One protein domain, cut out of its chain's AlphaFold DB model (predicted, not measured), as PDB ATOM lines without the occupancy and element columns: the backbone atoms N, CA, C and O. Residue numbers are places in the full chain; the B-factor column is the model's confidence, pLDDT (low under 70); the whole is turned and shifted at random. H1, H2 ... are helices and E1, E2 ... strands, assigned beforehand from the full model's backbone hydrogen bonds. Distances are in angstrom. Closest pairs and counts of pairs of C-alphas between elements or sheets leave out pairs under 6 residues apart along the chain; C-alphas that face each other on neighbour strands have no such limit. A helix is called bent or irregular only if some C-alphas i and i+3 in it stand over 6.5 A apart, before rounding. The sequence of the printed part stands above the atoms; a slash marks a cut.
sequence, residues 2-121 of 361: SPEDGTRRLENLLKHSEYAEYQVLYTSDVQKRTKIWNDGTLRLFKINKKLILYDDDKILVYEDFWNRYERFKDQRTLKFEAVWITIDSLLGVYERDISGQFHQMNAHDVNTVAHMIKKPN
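AT A GLANCE: This is residues 2 to 121 of the 361 residues of the protein "DEBR0S1_32198g1_1" of Dekkera bruxellensis (UniProt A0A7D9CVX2). One antiparallel sheet of six strands, curled like part of a barrel but not closed, makes one part of a rod, and three helices gather beyond one end of its strands. H1 makes the far end of the rod on the helix side, while the link from E1 to E2 reaches the other end. The printed part has 120 residues with three named helices and six named strands, in the order H1 E1 E2 E3 E4 E5 E6 H2 H3, of mixed class; the sheet's order is E4 E3 E2 E1 E6 E5. The whole is only just loose, close to compact, with a radius of gyration of the C-alphas of 16.4 A and spans of 59 by 24 by 24 A.

HOW THE PARTS SIT: H1, residues 3 to 15, only just is on the sheet, with 5 pairs of C-alphas within 10 A, and only grazes it with residues 11 to 15. E1, residues 17 to 27, E2, residues 38 to 45, E3, residues 50 to 55, and E4, residues 60 to 65, form a meander, each strand the antiparallel neighbour of the one before. N 22 and O 42 of E1 and E2 are 2.9 A apart, N 43 and O 52 of E2 and E3 2.8 A, and N 51 and O 64 of E3 and E4 2.8 A, each within hydrogen-bond range. E5, residues 77 to 79, and E6, residues 84 to 96, are a hairpin, with N 78 and O 85 at 2.8 A. E6 is also the antiparallel neighbour of E1, with N 19 and O 94 at 2.9 A. The edge strands E4 and E5 are apart. H2, residues 99 to 104, touches residues 11 to 15 of H1, about perpendicular at 83 degrees; the closest C-alphas, of Leu 14 and Ser 99, are 5.0 A apart. H3, residues 107 to 118, touches H1 with residues 113 to 117 alone, at a steep tilt of 65 degrees, opposite ways; the closest C-alphas, of Arg 9 and Ile 117, are 6.7 A apart. In H1 and H3 every O i to N i+4 pair is within hydrogen-bond range; in H2 0 of 2 are, beside 2 of 3 O i to N i+3 pairs.

IN THESE COORDINATES: H1 begins at C-alpha 3, (122.674, 161.696, 174.305), and is 18.9 A long. E1, 29.1 A long, bends by 64 degrees at residue 23; E6, 26.9 A long, bends by 90 degrees at residue 89. E2 is 22.3 A, E3 16.9 A, E4 14.8 A and E5 6.7 A long. H2, 9.9 A long, is only just irregular: C-alphas 100 and 103 are 7.0 A apart. H3, 16.2 A long, ends at C-alpha 118, (123.420, 159.806, 186.814).

THE WHOLE: The two C-alphas farthest apart, of Ser 2 and Thr 34, are 59.4 A apart. The printed part has no cut. The link from E4 to E5, 11 residues, is long. The mean pLDDT of the printed part is 84.7, and residues 2 to 4, 68 to 75 and 119 to 121 are under 70.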
ATOM      1  N   SER A   2     120.562 157.384 175.145       66.50
ATOM      2  CA  SER A   2     120.772 158.335 174.049       66.50
ATOM      3  C   SER A   2     121.351 159.642 174.613       66.50
ATOM      4  O   SER A   2     120.974 160.020 175.728       66.50
ATOM      5  N   PRO A   3     122.237 160.360 173.895       63.47
ATOM      6  CA  PRO A   3     122.674 161.696 174.305       63.47
ATOM      7  C   PRO A   3     121.499 162.656 174.556       63.47
ATOM      8  O   PRO A   3     121.540 163.444 175.501       63.47
ATOM      9  N   GLU A   4     120.417 162.525 173.779       67.94
ATOM     10  CA  GLU A   4     119.199 163.338 173.913       67.94
ATOM     11  C   GLU A   4     118.433 163.112 175.225       67.94
ATOM     12  O   GLU A   4     117.789 164.029 175.734       67.94
ATOM     13  N   ASP A   5     118.515 161.916 175.817       74.94
ATOM     14  CA  ASP A   5     117.886 161.648 177.117       74.94
ATOM     15  C   ASP A   5     118.594 162.422 178.237       74.94
ATOM     16  O   ASP A   5     117.978 162.809 179.233       74.94
ATOM     17  N   GLY A   6     119.906 162.634 178.090       74.19
ATOM     18  CA  GLY A   6     120.735 163.349 179.055       74.19
ATOM     19  C   GLY A   6     120.443 164.848 179.071       74.19
ATOM     20  O   GLY A   6     120.274 165.420 180.149       74.19
ATOM     21  N   THR A   7     120.329 165.470 177.894       77.38
ATOM     22  CA  THR A   7     120.042 166.909 177.764       77.38
ATOM     23  C   THR A   7     118.638 167.250 178.258       77.38
ATOM     24  O   THR A   7     118.493 168.126 179.110       77.38
ATOM     25  N   ARG A   8     117.615 166.483 177.850       79.44
ATOM     26  CA  ARG A   8     116.224 166.672 178.313       79.44
ATOM     27  C   ARG A   8     116.092 166.536 179.838       79.44
ATOM     28  O   ARG A   8     115.361 167.298 180.469       79.44
ATOM     29  N   ARG A   9     116.826 165.602 180.463       79.00
ATOM     30  CA  ARG A   9     116.862 165.458 181.935       79.00
ATOM     31  C   ARG A   9     117.561 166.627 182.627       79.00
ATOM     32  O   ARG A   9     117.089 167.058 183.677       79.00
ATOM     33  N   LEU A  10     118.654 167.131 182.054       80.50
ATOM     34  CA  LEU A  10     119.374 168.294 182.573       80.50
ATOM     35  C   LEU A  10     118.492 169.546 182.542       80.50
ATOM     36  O   LEU A  10     118.346 170.205 183.568       80.50
ATOM     37  N   GLU A  11     117.834 169.827 181.416       81.75
ATOM     38  CA  GLU A  11     116.902 170.953 181.310       81.75
ATOM     39  C   GLU A  11     115.768 170.877 182.336       81.75
ATOM     40  O   GLU A  11     115.487 171.871 183.003       81.75
ATOM     41  N   ASN A  12     115.147 169.707 182.509       84.00
ATOM     42  CA  ASN A  12     114.046 169.544 183.461       84.00
ATOM     43  C   ASN A  12     114.496 169.755 184.918       84.00
ATOM     44  O   ASN A  12     113.784 170.401 185.684       84.00
ATOM     45  N   LEU A  13     115.688 169.277 185.300       84.06
ATOM     46  CA  LEU A  13     116.248 169.515 186.641       84.06
ATOM     47  C   LEU A  13     116.570 170.991 186.904       84.06
ATOM     48  O   LEU A  13     116.468 171.441 188.044       84.06
ATOM     49  N   LEU A  14     116.965 171.741 185.873       85.00
ATOM     50  CA  LEU A  14     117.274 173.166 185.997       85.00
ATOM     51  C   LEU A  14     116.008 174.035 185.984       85.00
ATOM     52  O   LEU A  14     115.949 175.009 186.730       85.00
ATOM     53  N   LYS A  15     114.988 173.674 185.194       87.00
ATOM     54  CA  LYS A  15     113.688 174.373 185.147       87.00
ATOM     55  C   LYS A  15     112.883 174.206 186.441       87.00
ATOM     56  O   LYS A  15     112.219 175.144 186.869       87.00
ATOM     57  N   HIS A  16     112.995 173.044 187.087       87.12
ATOM     58  CA  HIS A  16     112.321 172.711 188.348       87.12
ATOM     59  C   HIS A  16     113.313 172.621 189.521       87.12
ATOM     60  O   HIS A  16     113.259 171.706 190.345       87.12
ATOM     61  N   SER A  17     114.262 173.561 189.601       89.12
ATOM     62  CA  SER A  17     115.249 173.581 190.683       89.12
ATOM     63  C   SER A  17     114.589 173.974 192.003       89.12
ATOM     64  O   SER A  17     114.160 175.112 192.185       89.12
ATOM     65  N   GLU A  18     114.589 173.067 192.974       90.88
ATOM     66  CA  GLU A  18     113.976 173.308 194.281       90.88
ATOM     67  C   GLU A  18     114.898 174.060 195.264       90.88
ATOM     68  O   GLU A  18     116.102 173.785 195.373       90.88
ATOM     69  N   TYR A  19     114.307 174.967 196.043       91.88
ATOM     70  CA  TYR A  19     114.898 175.559 197.245       91.88
ATOM     71  C   TYR A  19     113.940 175.447 198.433       91.88
ATOM     72  O   TYR A  19     112.722 175.449 198.266       91.88
ATOM     73  N   ALA A  20     114.497 175.319 199.633       91.94
ATOM     74  CA  ALA A  20     113.746 175.331 200.883       91.94
ATOM     75  C   ALA A  20     113.893 176.699 201.561       91.94
ATOM     76  O   ALA A  20     114.970 177.298 201.515       91.94
ATOM     77  N   GLU A  21     112.821 177.183 202.177       94.50
ATOM     78  CA  GLU A  21     112.789 178.422 202.953       94.50
ATOM     79  C   GLU A  21     112.435 178.098 204.407       94.50
ATOM     80  O   GLU A  21     111.485 177.356 204.668       94.50
ATOM     81  N   TYR A  22     113.209 178.634 205.345       93.44
ATOM     82  CA  TYR A  22     113.087 178.374 206.777       93.44
ATOM     83  C   TYR A  22     112.920 179.678 207.550       93.44
ATOM     84  O   TYR A  22     113.541 180.686 207.203       93.44
ATOM     85  N   GLN A  23     112.142 179.629 208.628       94.69
ATOM     86  CA  GLN A  23     112.169 180.645 209.670       94.69
ATOM     87  C   GLN A  23     113.406 180.417 210.535       94.69
ATOM     88  O   GLN A  23     113.716 179.278 210.914       94.69
ATOM     89  N   VAL A  24     114.129 181.495 210.818       95.00
ATOM     90  CA  VAL A  24     115.373 181.443 211.577       95.00
ATOM     91  C   VAL A  24     115.471 182.608 212.547       95.00
ATOM     92  O   VAL A  24     114.987 183.694 212.250       95.00
ATOM     93  N   LEU A  25     116.177 182.400 213.656       95.69
ATOM     94  CA  LEU A  25     116.773 183.503 214.406       95.69
ATOM     95  C   LEU A  25     118.229 183.638 213.965       95.69
ATOM     96  O   LEU A  25     118.901 182.635 213.713       95.69
ATOM     97  N   TYR A  26     118.763 184.850 213.909       96.19
ATOM     98  CA  TYR A  26     120.180 185.057 213.633       96.19
ATOM     99  C   TYR A  26     120.807 186.128 214.520       96.19
ATOM    100  O   TYR A  26     120.129 186.930 215.155       96.19
ATOM    101  N   THR A  27     122.135 186.121 214.589       96.19
ATOM    102  CA  THR A  27     122.904 187.154 215.282       96.19
ATOM    103  C   THR A  27     124.241 187.396 214.592       96.19
ATOM    104  O   THR A  27     125.020 186.467 214.360       96.19
ATOM    105  N   SER A  28     124.522 188.662 214.279       94.69
ATOM    106  CA  SER A  28     125.823 189.120 213.768       94.69
ATOM    107  C   SER A  28     126.883 189.210 214.876       94.69
ATOM    108  O   SER A  28     128.080 189.295 214.610       94.69
ATOM    109  N   ASP A  29     126.469 189.142 216.146       93.06
ATOM    110  CA  ASP A  29     127.327 189.322 217.320       93.06
ATOM    111  C   ASP A  29     128.121 188.054 217.683       93.06
ATOM    112  O   ASP A  29     128.231 187.662 218.848       93.06
ATOM    113  N   VAL A  30     128.715 187.395 216.683       91.19
ATOM    114  CA  VAL A  30     129.398 186.089 216.773       91.19
ATOM    115  C   VAL A  30     130.397 185.993 217.934       91.19
ATOM    116  O   VAL A  30     130.446 184.959 218.608       91.19
ATOM    117  N   GLN A  31     131.141 187.065 218.216       90.38
ATOM    118  CA  GLN A  31     132.184 187.096 219.252       90.38
ATOM    119  C   GLN A  31     131.707 187.583 220.634       90.38
ATOM    120  O   GLN A  31     132.374 187.305 221.629       90.38
ATOM    121  N   LYS A  32     130.566 188.282 220.739       92.75
ATOM    122  CA  LYS A  32     130.091 188.828 222.027       92.75
ATOM    123  C   LYS A  32     129.566 187.717 222.947       92.75
ATOM    124  O   LYS A  32     129.027 186.717 222.471       92.75
ATOM    125  N   ARG A  33     129.692 187.890 224.270       89.62
ATOM    126  CA  ARG A  33     129.159 186.936 225.267       89.62
ATOM    127  C   ARG A  33     127.627 186.944 225.300       89.62
ATOM    128  O   ARG A  33     127.017 185.880 225.317       89.62
ATOM    129  N   THR A  34     127.027 188.130 225.260       92.69
ATOM    130  CA  THR A  34     125.580 188.329 225.096       92.69
ATOM    131  C   THR A  34     125.257 188.418 223.608       92.69
ATOM    132  O   THR A  34     125.986 189.082 222.870       92.69
ATOM    133  N   LYS A  35     124.193 187.746 223.161       93.38
ATOM    134  CA  LYS A  35     123.706 187.799 221.776       93.38
ATOM    135  C   LYS A  35     122.434 188.635 221.709       93.38
ATOM    136  O   LYS A  35     121.527 188.406 222.503       93.38
ATOM    137  N   ILE A  36     122.366 189.542 220.742       95.00
ATOM    138  CA  ILE A  36     121.101 190.104 220.263       95.00
ATOM    139  C   ILE A  36     120.658 189.207 219.111       95.00
ATOM    140  O   ILE A  36     121.435 189.006 218.175       95.00
ATOM    141  N   TRP A  37     119.473 188.613 219.229       95.06
ATOM    142  CA  TRP A  37     118.882 187.766 218.199       95.06
ATOM    143  C   TRP A  37     117.828 188.558 217.436       95.06
ATOM    144  O   TRP A  37     117.011 189.233 218.058       95.06
ATOM    145  N   ASN A  38     117.857 188.428 216.117       96.12
ATOM    146  CA  ASN A  38     116.876 188.983 215.197       96.12
ATOM    147  C   ASN A  38     116.121 187.823 214.539       96.12
ATOM    148  O   ASN A  38     116.729 186.779 214.274       96.12
ATOM    149  N   ASP A  39     114.839 188.008 214.253       96.06
ATOM    150  CA  ASP A  39     114.082 187.120 213.375       96.06
ATOM    151  C   ASP A  39     114.524 187.300 211.913       96.06
ATOM    152  O   ASP A  39     115.147 188.294 211.535       96.06
ATOM    153  N   GLY A  40     114.309 186.277 211.088       96.12
ATOM    154  CA  GLY A  40     114.722 186.308 209.693       96.12
ATOM    155  C   GLY A  40     114.303 185.077 208.899       96.12
ATOM    156  O   GLY A  40     113.653 184.146 209.384       96.12
ATOM    157  N   THR A  41     114.675 185.069 207.619       96.56
ATOM    158  CA  THR A  41     114.295 184.011 206.669       96.56
ATOM    159  C   THR A  41     115.506 183.449 205.933       96.56
ATOM    160  O   THR A  41     116.264 184.185 205.306       96.56
ATOM    161  N   LEU A  42     115.675 182.128 205.946       94.81
ATOM    162  CA  LEU A  42     116.809 181.448 205.321       94.81
ATOM    163  C   LEU A  42     116.376 180.670 204.076       94.81
ATOM    164  O   LEU A  42     115.587 179.733 204.178       94.81
ATOM    165  N   ARG A  43     116.944 180.992 202.909       94.38
ATOM    166  CA  ARG A  43     116.770 180.223 201.665       94.38
ATOM    167  C   ARG A  43     117.965 179.321 201.406       94.38
ATOM    168  O   ARG A  43     119.101 179.787 201.352       94.38
ATOM    169  N   LEU A  44     117.695 178.039 201.182       91.25
ATOM    170  CA  LEU A  44     118.689 177.006 200.910       91.25
ATOM    171  C   LEU A  44     118.402 176.331 199.559       91.25
ATOM    172  O   LEU A  44     117.389 175.649 199.387       91.25
ATOM    173  N   PHE A  45     119.307 176.498 198.596       89.81
ATOM    174  CA  PHE A  45     119.161 175.993 197.227       89.81
ATOM    175  C   PHE A  45     119.776 174.595 197.090       89.81
ATOM    176  O   PHE A  45     120.963 174.416 197.366       89.81
ATOM    177  N   LYS A  46     119.008 173.599 196.618       84.38
ATOM    178  CA  LYS A  46     119.476 172.197 196.559       84.38
ATOM    179  C   LYS A  46     120.654 171.985 195.607       84.38
ATOM    180  O   LYS A  46     121.605 171.293 195.960       84.38
ATOM    181  N   ILE A  47     120.590 172.576 194.413       83.50
ATOM    182  CA  ILE A  47     121.555 172.313 193.335       83.50
ATOM    183  C   ILE A  47     122.902 172.994 193.613       83.50
ATOM    184  O   ILE A  47     123.926 172.325 193.721       83.50
ATOM    185  N   ASN A  48     122.893 174.318 193.785       82.81
ATOM    186  CA  ASN A  48     124.098 175.125 194.007       82.81
ATOM    187  C   ASN A  48     124.605 175.089 195.459       82.81
ATOM    188  O   ASN A  48     125.602 175.727 195.775       82.81
ATOM    189  N   LYS A  49     123.871 174.442 196.382       85.12
ATOM    190  CA  LYS A  49     124.126 174.446 197.841       85.12
ATOM    191  C   LYS A  49     124.235 175.850 198.454       85.12
ATOM    192  O   LYS A  49     124.737 176.014 199.563       85.12
ATOM    193  N   LYS A  50     123.762 176.866 197.732       89.06
ATOM    194  CA  LYS A  50     123.775 178.263 198.143       89.06
ATOM    195  C   LYS A  50     122.821 178.455 199.321       89.06
ATOM    196  O   LYS A  50     121.738 177.866 199.350       89.06
ATOM    197  N   LEU A  51     123.228 179.288 200.263       92.06
ATOM    198  CA  LEU A  51     122.472 179.710 201.428       92.06
ATOM    199  C   LEU A  51     122.380 181.238 201.400       92.06
ATOM    200  O   LEU A  51     123.385 181.916 201.187       92.06
ATOM    201  N   ILE A  52     121.173 181.768 201.577       94.56
ATOM    202  CA  ILE A  52     120.909 183.206 201.630       94.56
ATOM    203  C   ILE A  52     120.052 183.493 202.858       94.56
ATOM    204  O   ILE A  52     118.947 182.963 202.973       94.56
ATOM    205  N   LEU A  53     120.568 184.319 203.761       96.25
ATOM    206  CA  LEU A  53     119.858 184.833 204.923       96.25
ATOM    207  C   LEU A  53     119.282 186.210 204.597       96.25
ATOM    208  O   LEU A  53     120.010 187.115 204.176       96.25
ATOM    209  N   TYR A  54     117.992 186.353 204.851       97.19
ATOM    210  CA  TYR A  54     117.264 187.607 204.798       97.19
ATOM    211  C   TYR A  54     116.832 188.037 206.198       97.19
ATOM    212  O   TYR A  54     116.485 187.191 207.023       97.19
ATOM    213  N   ASP A  55     116.813 189.346 206.410       95.62
ATOM    214  CA  ASP A  55     116.153 190.004 207.539       95.62
ATOM    215  C   ASP A  55     114.618 189.874 207.419       95.62
ATOM    216  O   ASP A  55     114.099 189.423 206.382       95.62
ATOM    217  N   ASP A  56     113.880 190.315 208.434       93.62
ATOM    218  CA  ASP A  56     112.410 190.358 208.404       93.62
ATOM    219  C   ASP A  56     111.881 191.200 207.232       93.62
ATOM    220  O   ASP A  56     111.025 190.732 206.468       93.62
ATOM    221  N   ASP A  57     112.508 192.357 206.991       93.44
ATOM    222  CA  ASP A  57     112.272 193.270 205.857       93.44
ATOM    223  C   ASP A  57     112.665 192.681 204.481       93.44
ATOM    224  O   ASP A  57     112.650 193.366 203.456       93.44
ATOM    225  N   LYS A  58     113.057 191.400 204.429       92.31
ATOM    226  CA  LYS A  58     113.569 190.688 203.241       92.31
ATOM    227  C   LYS A  58     114.828 191.313 202.628       92.31
ATOM    228  O   LYS A  58     115.158 191.054 201.468       92.31
ATOM    229  N   ILE A  59     115.573 192.081 203.421       95.12
ATOM    230  CA  ILE A  59     116.890 192.623 203.068       95.12
ATOM    231  C   ILE A  59     117.932 191.502 203.163       95.12
ATOM    232  O   ILE A  59     117.884 190.676 204.068       95.12
ATOM    233  N   LEU A  60     118.876 191.447 202.219       95.88
ATOM    234  CA  LEU A  60     119.974 190.476 202.239       95.88
ATOM    235  C   LEU A  60     120.937 190.772 203.400       95.88
ATOM    236  O   LEU A  60     121.616 191.797 203.380       95.88
ATOM    237  N   VAL A  61     121.046 189.844 204.353       94.88
ATOM    238  CA  VAL A  61     121.968 189.944 205.500       94.88
ATOM    239  C   VAL A  61     123.264 189.185 205.229       94.88
ATOM    240  O   VAL A  61     124.353 189.693 205.490       94.88
ATOM    241  N   TYR A  62     123.163 187.952 204.724       94.69
ATOM    242  CA  TYR A  62     124.320 187.074 204.541       94.69
ATOM    243  C   TYR A  62     124.119 186.081 203.391       94.69
ATOM    244  O   TYR A  62     123.013 185.602 203.146       94.69
ATOM    245  N   GLU A  63     125.206 185.744 202.701       93.50
ATOM    246  CA  GLU A  63     125.240 184.785 201.597       93.50
ATOM    247  C   GLU A  63     126.494 183.907 201.717       93.50
ATOM    248  O   GLU A  63     127.595 184.432 201.879       93.50
ATOM    249  N   ASP A  64     126.334 182.584 201.614       91.19
ATOM    250  CA  ASP A  64     127.445 181.618 201.595       91.19
ATOM    251  C   ASP A  64     127.046 180.307 200.872       91.19
ATOM    252  O   ASP A  64     125.892 180.110 200.480       91.19
ATOM    253  N   PHE A  65     127.991 179.384 200.687       86.50
ATOM    254  CA  PHE A  65     127.794 178.084 200.042       86.50
ATOM    255  C   PHE A  65     127.935 176.932 201.048       86.50
ATOM    256  O   PHE A  65     129.029 176.529 201.455       86.50
ATOM    257  N   TRP A  66     126.806 176.333 201.424       79.69
ATOM    258  CA  TRP A  66     126.744 175.301 202.453       79.69
ATOM    259  C   TRP A  66     127.024 173.895 201.905       79.69
ATOM    260  O   TRP A  66     126.129 173.094 201.625       79.69
ATOM    261  N   ASN A  67     128.305 173.536 201.831       70.12
ATOM    262  CA  ASN A  67     128.759 172.234 201.322       70.12
ATOM    263  C   ASN A  67     128.258 170.986 202.094       70.12
ATOM    264  O   ASN A  67     128.511 169.867 201.650       70.12
ATOM    265  N   ARG A  68     127.553 171.135 203.229       64.69
ATOM    266  CA  ARG A  68     127.097 170.033 204.106       64.69
ATOM    267  C   ARG A  68     125.568 169.958 204.227       64.69
ATOM    268  O   ARG A  68     125.036 169.871 205.333       64.69
ATOM    269  N   TYR A  69     124.875 169.982 203.086       59.09
ATOM    270  CA  TYR A  69     123.404 169.955 202.980       59.09
ATOM    271  C   TYR A  69     122.737 168.846 203.825       59.09
ATOM    272  O   TYR A  69     121.668 169.047 204.391       59.09
ATOM    273  N   GLU A  70     123.382 167.687 203.969       57.62
ATOM    274  CA  GLU A  70     122.840 166.505 204.661       57.62
ATOM    275  C   GLU A  70     122.580 166.687 206.175       57.62
ATOM    276  O   GLU A  70     121.928 165.836 206.774       57.62
ATOM    277  N   ARG A  71     123.058 167.770 206.813       53.09
ATOM    278  CA  ARG A  71     123.068 167.912 208.290       53.09
ATOM    279  C   ARG A  71     121.908 168.688 208.919       53.09
ATOM    280  O   ARG A  71     121.856 168.789 210.141       53.09
ATOM    281  N   PHE A  72     120.956 169.186 208.132       61.06
ATOM    282  CA  PHE A  72     119.818 169.959 208.658       61.06
ATOM    283  C   PHE A  72     118.787 169.153 209.463       61.06
ATOM    284  O   PHE A  72     117.830 169.732 209.964       61.06
ATOM    285  N   LYS A  73     118.966 167.835 209.609       53.50
ATOM    286  CA  LYS A  73     118.078 166.998 210.427       53.50
ATOM    287  C   LYS A  73     118.301 167.158 211.933       53.50
ATOM    288  O   LYS A  73     117.325 167.168 212.673       53.50
ATOM    289  N   ASP A  74     119.553 167.339 212.359       54.69
ATOM    290  CA  ASP A  74     119.924 167.207 213.778       54.69
ATOM    291  C   ASP A  74     120.546 168.486 214.369       54.69
ATOM    292  O   ASP A  74     120.552 168.679 215.583       54.69
ATOM    293  N   GLN A  75     121.072 169.386 213.528       57.91
ATOM    294  CA  GLN A  75     121.711 170.629 213.971       57.91
ATOM    295  C   GLN A  75     120.822 171.836 213.668       57.91
ATOM    296  O   GLN A  75     120.889 172.421 212.590       57.91
ATOM    297  N   ARG A  76     120.035 172.249 214.672       79.88
ATOM    298  CA  ARG A  76     119.240 173.493 214.656       79.88
ATOM    299  C   ARG A  76     120.087 174.771 214.658       79.88
ATOM    300  O   ARG A  76     119.521 175.851 214.725       79.88
ATOM    301  N   THR A  77     121.420 174.696 214.637       86.12
ATOM    302  CA  THR A  77     122.300 175.870 214.713       86.12
ATOM    303  C   THR A  77     123.436 175.799 213.692       86.12
ATOM    304  O   THR A  77     124.166 174.813 213.595       86.12
ATOM    305  N   LEU A  78     123.595 176.877 212.928       87.44
ATOM    306  CA  LEU A  78     124.693 177.119 212.004       87.44
ATOM    307  C   LEU A  78     125.583 178.234 212.548       87.44
ATOM    308  O   LEU A  78     125.108 179.313 212.901       87.44
ATOM    309  N   LYS A  79     126.892 177.994 212.556       88.94
ATOM    310  CA  LYS A  79     127.906 178.994 212.891       88.94
ATOM    311  C   LYS A  79     128.751 179.286 211.658       88.94
ATOM    312  O   LYS A  79     129.525 178.429 211.231       88.94
ATOM    313  N   PHE A  80     128.607 180.496 211.134       88.94
ATOM    314  CA  PHE A  80     129.480 181.077 210.120       88.94
ATOM    315  C   PHE A  80     130.486 182.033 210.777       88.94
ATOM    316  O   PHE A  80     130.493 182.216 211.998       88.94
ATOM    317  N   GLU A  81     131.358 182.625 209.964       87.06
ATOM    318  CA  GLU A  81     132.351 183.606 210.415       87.06
ATOM    319  C   GLU A  81     131.690 184.913 210.881       87.06
ATOM    320  O   GLU A  81     132.015 185.411 211.957       87.06
ATOM    321  N   ALA A  82     130.718 185.418 210.111       90.00
ATOM    322  CA  ALA A  82     130.048 186.696 210.354       90.00
ATOM    323  C   ALA A  82     128.676 186.586 211.047       90.00
ATOM    324  O   ALA A  82     128.194 187.577 211.587       90.00
ATOM    325  N   VAL A  83     128.036 185.410 211.039       94.06
ATOM    326  CA  VAL A  83     126.675 185.234 211.574       94.06
ATOM    327  C   VAL A  83     126.491 183.872 212.250       94.06
ATOM    328  O   VAL A  83     127.044 182.860 211.810       94.06
ATOM    329  N   TRP A  84     125.707 183.820 213.328       93.94
ATOM    330  CA  TRP A  84     125.095 182.574 213.810       93.94
ATOM    331  C   TRP A  84     123.629 182.568 213.420       93.94
ATOM    332  O   TRP A  84     122.964 183.588 213.551       93.94
ATOM    333  N   ILE A  85     123.135 181.420 212.976       93.75
ATOM    334  CA  ILE A  85     121.750 181.220 212.552       93.75
ATOM    335  C   ILE A  85     121.212 180.024 213.331       93.75
ATOM    336  O   ILE A  85     121.872 178.984 213.371       93.75
ATOM    337  N   THR A  86     120.039 180.131 213.939       93.19
ATOM    338  CA  THR A  86     119.297 178.980 214.451       93.19
ATOM    339  C   THR A  86     118.073 178.744 213.578       93.19
ATOM    340  O   THR A  86     117.394 179.681 213.178       93.19
ATOM    341  N   ILE A  87     117.837 177.489 213.211       91.88
ATOM    342  CA  ILE A  87     116.731 177.079 212.351       91.88
ATOM    343  C   ILE A  87     115.616 176.559 213.237       91.88
ATOM    344  O   ILE A  87     115.831 175.624 214.015       91.88
ATOM    345  N   ASP A  88     114.444 177.171 213.090       90.12
ATOM    346  CA  ASP A  88     113.252 176.830 213.851       90.12
ATOM    347  C   ASP A  88     112.295 175.977 213.007       90.12
ATOM    348  O   ASP A  88     112.225 174.757 213.179       90.12
ATOM    349  N   SER A  89     111.628 176.592 212.023       90.31
ATOM    350  CA  SER A  89     110.583 175.951 211.220       90.31
ATOM    351  C   SER A  89     110.876 175.986 209.712       90.31
ATOM    352  O   SER A  89     111.556 176.876 209.198       90.31
ATOM    353  N   LEU A  90     110.374 174.989 208.973       91.69
ATOM    354  CA  LEU A  90     110.349 175.007 207.505       91.69
ATOM    355  C   LEU A  90     109.088 175.752 207.054       91.69
ATOM    356  O   LEU A  90     107.983 175.273 207.300       91.69
ATOM    357  N   LEU A  91     109.255 176.871 206.349       92.81
ATOM    358  CA  LEU A  91     108.150 177.662 205.802       92.81
ATOM    359  C   LEU A  91     107.625 177.063 204.492       92.81
ATOM    360  O   LEU A  91     106.417 177.025 204.262       92.81
ATOM    361  N   GLY A  92     108.516 176.551 203.637       91.94
ATOM    362  CA  GLY A  92     108.102 175.932 202.382       91.94
ATOM    363  C   GLY A  92     109.239 175.380 201.531       91.94
ATOM    364  O   GLY A  92     110.419 175.652 201.758       91.94
ATOM    365  N   VAL A  93     108.860 174.600 200.517       92.69
ATOM    366  CA  VAL A  93     109.735 174.210 199.407       92.69
ATOM    367  C   VAL A  93     109.139 174.768 198.122       92.69
ATOM    368  O   VAL A  93     107.956 174.573 197.837       92.69
ATOM    369  N   TYR A  94     109.978 175.456 197.358       92.56
ATOM    370  CA  TYR A  94     109.606 176.215 196.172       92.56
ATOM    371  C   TYR A  94     110.443 175.768 194.978       92.56
ATOM    372  O   TYR A  94     111.613 175.412 195.127       92.56
ATOM    373  N   GLU A  95     109.866 175.838 193.782       91.44
ATOM    374  CA  GLU A  95     110.596 175.667 192.526       91.44
ATOM    375  C   GLU A  95     111.044 177.013 191.949       91.44
ATOM    376  O   GLU A  95     110.373 178.036 192.109       91.44
ATOM    377  N   ARG A  96     112.169 176.995 191.232       89.06
ATOM    378  CA  ARG A  96     112.614 178.084 190.362       89.06
ATOM    379  C   ARG A  96     113.312 177.535 189.120       89.06
ATOM    380  O   ARG A  96     113.985 176.508 189.194       89.06
ATOM    381  N   ASP A  97     113.234 178.279 188.025       88.50
ATOM    382  CA  ASP A  97     114.037 178.017 186.834       88.50
ATOM    383  C   ASP A  97     115.440 178.627 186.999       88.50
ATOM    384  O   ASP A  97     115.588 179.817 187.300       88.50
ATOM    385  N   ILE A  98     116.476 177.803 186.834       87.44
ATOM    386  CA  ILE A  98     117.892 178.206 186.833       87.44
ATOM    387  C   ILE A  98     118.601 177.871 185.517       87.44
ATOM    388  O   ILE A  98     119.820 178.018 185.434       87.44
ATOM    389  N   SER A  99     117.875 177.443 184.482       85.31
ATOM    390  CA  SER A  99     118.441 177.077 183.175       85.31
ATOM    391  C   SER A  99     119.301 178.201 182.578       85.31
ATOM    392  O   SER A  99     120.440 177.962 182.175       85.31
ATOM    393  N   GLY A 100     118.829 179.450 182.644       83.81
ATOM    394  CA  GLY A 100     119.597 180.633 182.233       83.81
ATOM    395  C   GLY A 100     120.842 180.922 183.088       83.81
ATOM    396  O   GLY A 100     121.799 181.513 182.594       83.81
ATOM    397  N   GLN A 101     120.871 180.472 184.349       81.62
ATOM    398  CA  GLN A 101     122.018 180.626 185.258       81.62
ATOM    399  C   GLN A 101     123.049 179.495 185.105       81.62
ATOM    400  O   GLN A 101     124.180 179.647 185.560       81.62
ATOM    401  N   PHE A 102     122.709 178.384 184.436       79.94
ATOM    402  CA  PHE A 102     123.562 177.192 184.349       79.94
ATOM    403  C   PHE A 102     124.948 177.458 183.751       79.94
ATOM    404  O   PHE A 102     125.950 176.968 184.262       79.94
ATOM    405  N   HIS A 103     125.029 178.318 182.735       78.38
ATOM    406  CA  HIS A 103     126.291 178.720 182.103       78.38
ATOM    407  C   HIS A 103     127.216 179.542 183.023       78.38
ATOM    408  O   HIS A 103     128.396 179.696 182.724       78.38
ATOM    409  N   GLN A 104     126.689 180.069 184.132       79.69
ATOM    410  CA  GLN A 104     127.423 180.838 185.146       79.69
ATOM    411  C   GLN A 104     127.732 179.997 186.398       79.69
ATOM    412  O   GLN A 104     128.371 180.484 187.333       79.69
ATOM    413  N   MET A 105     127.267 178.744 186.450       80.06
ATOM    414  CA  MET A 105     127.480 177.856 187.590       80.06
ATOM    415  C   MET A 105     128.924 177.358 187.633       80.06
ATOM    416  O   MET A 105     129.556 177.083 186.614       80.06
ATOM    417  N   ASN A 106     129.458 177.228 188.847       82.81
ATOM    418  CA  ASN A 106     130.811 176.728 189.044       82.81
ATOM    419  C   ASN A 106     130.897 175.218 188.708       82.81
ATOM    420  O   ASN A 106     129.894 174.501 188.679       82.81
ATOM    421  N   ALA A 107     132.112 174.700 188.509       82.38
ATOM    422  CA  ALA A 107     132.317 173.297 188.138       82.38
ATOM    423  C   ALA A 107     131.798 172.278 189.181       82.38
ATOM    424  O   ALA A 107     131.443 171.159 188.818       82.38
ATOM    425  N   HIS A 108     131.726 172.631 190.470       80.19
ATOM    426  CA  HIS A 108     131.166 171.761 191.516       80.19
ATOM    427  C   HIS A 108     129.642 171.664 191.431       80.19
ATOM    428  O   HIS A 108     129.082 170.578 191.605       80.19
ATOM    429  N   ASP A 109     128.972 172.763 191.102       80.56
ATOM    430  CA  ASP A 109     127.528 172.799 190.883       80.56
ATOM    431  C   ASP A 109     127.158 172.011 189.614       80.56
ATOM    432  O   ASP A 109     126.264 171.164 189.651       80.56
ATOM    433  N   VAL A 110     127.905 172.199 188.515       82.94
ATOM    434  CA  VAL A 110     127.749 171.417 187.270       82.94
ATOM    435  C   VAL A 110     127.955 169.920 187.531       82.94
ATOM    436  O   VAL A 110     127.142 169.097 187.108       82.94
ATOM    437  N   ASN A 111     128.986 169.550 188.300       83.25
ATOM    438  CA  ASN A 111     129.198 168.164 188.728       83.25
ATOM    439  C   ASN A 111     128.063 167.651 189.632       83.25
ATOM    440  O   ASN A 111     127.682 166.485 189.527       83.25
ATOM    441  N   THR A 112     127.486 168.500 190.488       81.50
ATOM    442  CA  THR A 112     126.333 168.145 191.332       81.50
ATOM    443  C   THR A 112     125.106 167.831 190.464       81.50
ATOM    444  O   THR A 112     124.515 166.764 190.635       81.50
ATOM    445  N   VAL A 113     124.790 168.666 189.463       81.88
ATOM    446  CA  VAL A 113     123.730 168.396 188.465       81.88
ATOM    447  C   VAL A 113     124.010 167.096 187.701       81.88
ATOM    448  O   VAL A 113     123.140 166.229 187.611       81.88
ATOM    449  N   ALA A 114     125.239 166.897 187.216       82.00
ATOM    450  CA  ALA A 114     125.624 165.677 186.506       82.00
ATOM    451  C   ALA A 114     125.492 164.411 187.377       82.00
ATOM    452  O   ALA A 114     125.089 163.355 186.881       82.00
ATOM    453  N   HIS A 115     125.782 164.496 188.678       77.75
ATOM    454  CA  HIS A 115     125.548 163.402 189.624       77.75
ATOM    455  C   HIS A 115     124.059 163.146 189.891       77.75
ATOM    456  O   HIS A 115     123.684 161.982 190.037       77.75
ATOM    457  N   MET A 116     123.215 164.183 189.914       75.94
ATOM    458  CA  MET A 116     121.757 164.031 190.020       75.94
ATOM    459  C   MET A 116     121.156 163.356 188.777       75.94
ATOM    460  O   MET A 116     120.276 162.518 188.917       75.94
ATOM    461  N   ILE A 117     121.677 163.632 187.576       77.31
ATOM    462  CA  ILE A 117     121.239 162.963 186.331       77.31
ATOM    463  C   ILE A 117     121.660 161.486 186.295       77.31
ATOM    464  O   ILE A 117     120.924 160.638 185.786       77.31
ATOM    465  N   LYS A 118     122.853 161.168 186.819       72.19
ATOM    466  CA  LYS A 118     123.420 159.806 186.814       72.19
ATOM    467  C   LYS A 118     122.812 158.874 187.862       72.19
ATOM    468  O   LYS A 118     122.873 157.660 187.681       72.19
ATOM    469  N   LYS A 119     122.260 159.403 188.957       58.56
ATOM    470  CA  LYS A 119     121.588 158.602 189.989       58.56
ATOM    471  C   LYS A 119     120.088 158.518 189.680       58.56
ATOM    472  O   LYS A 119     119.404 159.526 189.846       58.56
ATOM    473  N   PRO A 120     119.531 157.351 189.294       46.69
ATOM    474  CA  PRO A 120     118.089 157.166 189.392       46.69
ATOM    475  C   PRO A 120     117.674 157.325 190.859       46.69
ATOM    476  O   PRO A 120     118.443 157.035 191.780       46.69
ATOM    477  N   ASN A 121     116.467 157.840 191.074       42.50
ATOM    478  CA  ASN A 121     116.015 158.287 192.383       42.50
ATOM    479  C   ASN A 121     115.707 157.082 193.297       42.50
ATOM    480  O   ASN A 121     114.570 156.619 193.364       42.50
TER     481      ASN A 121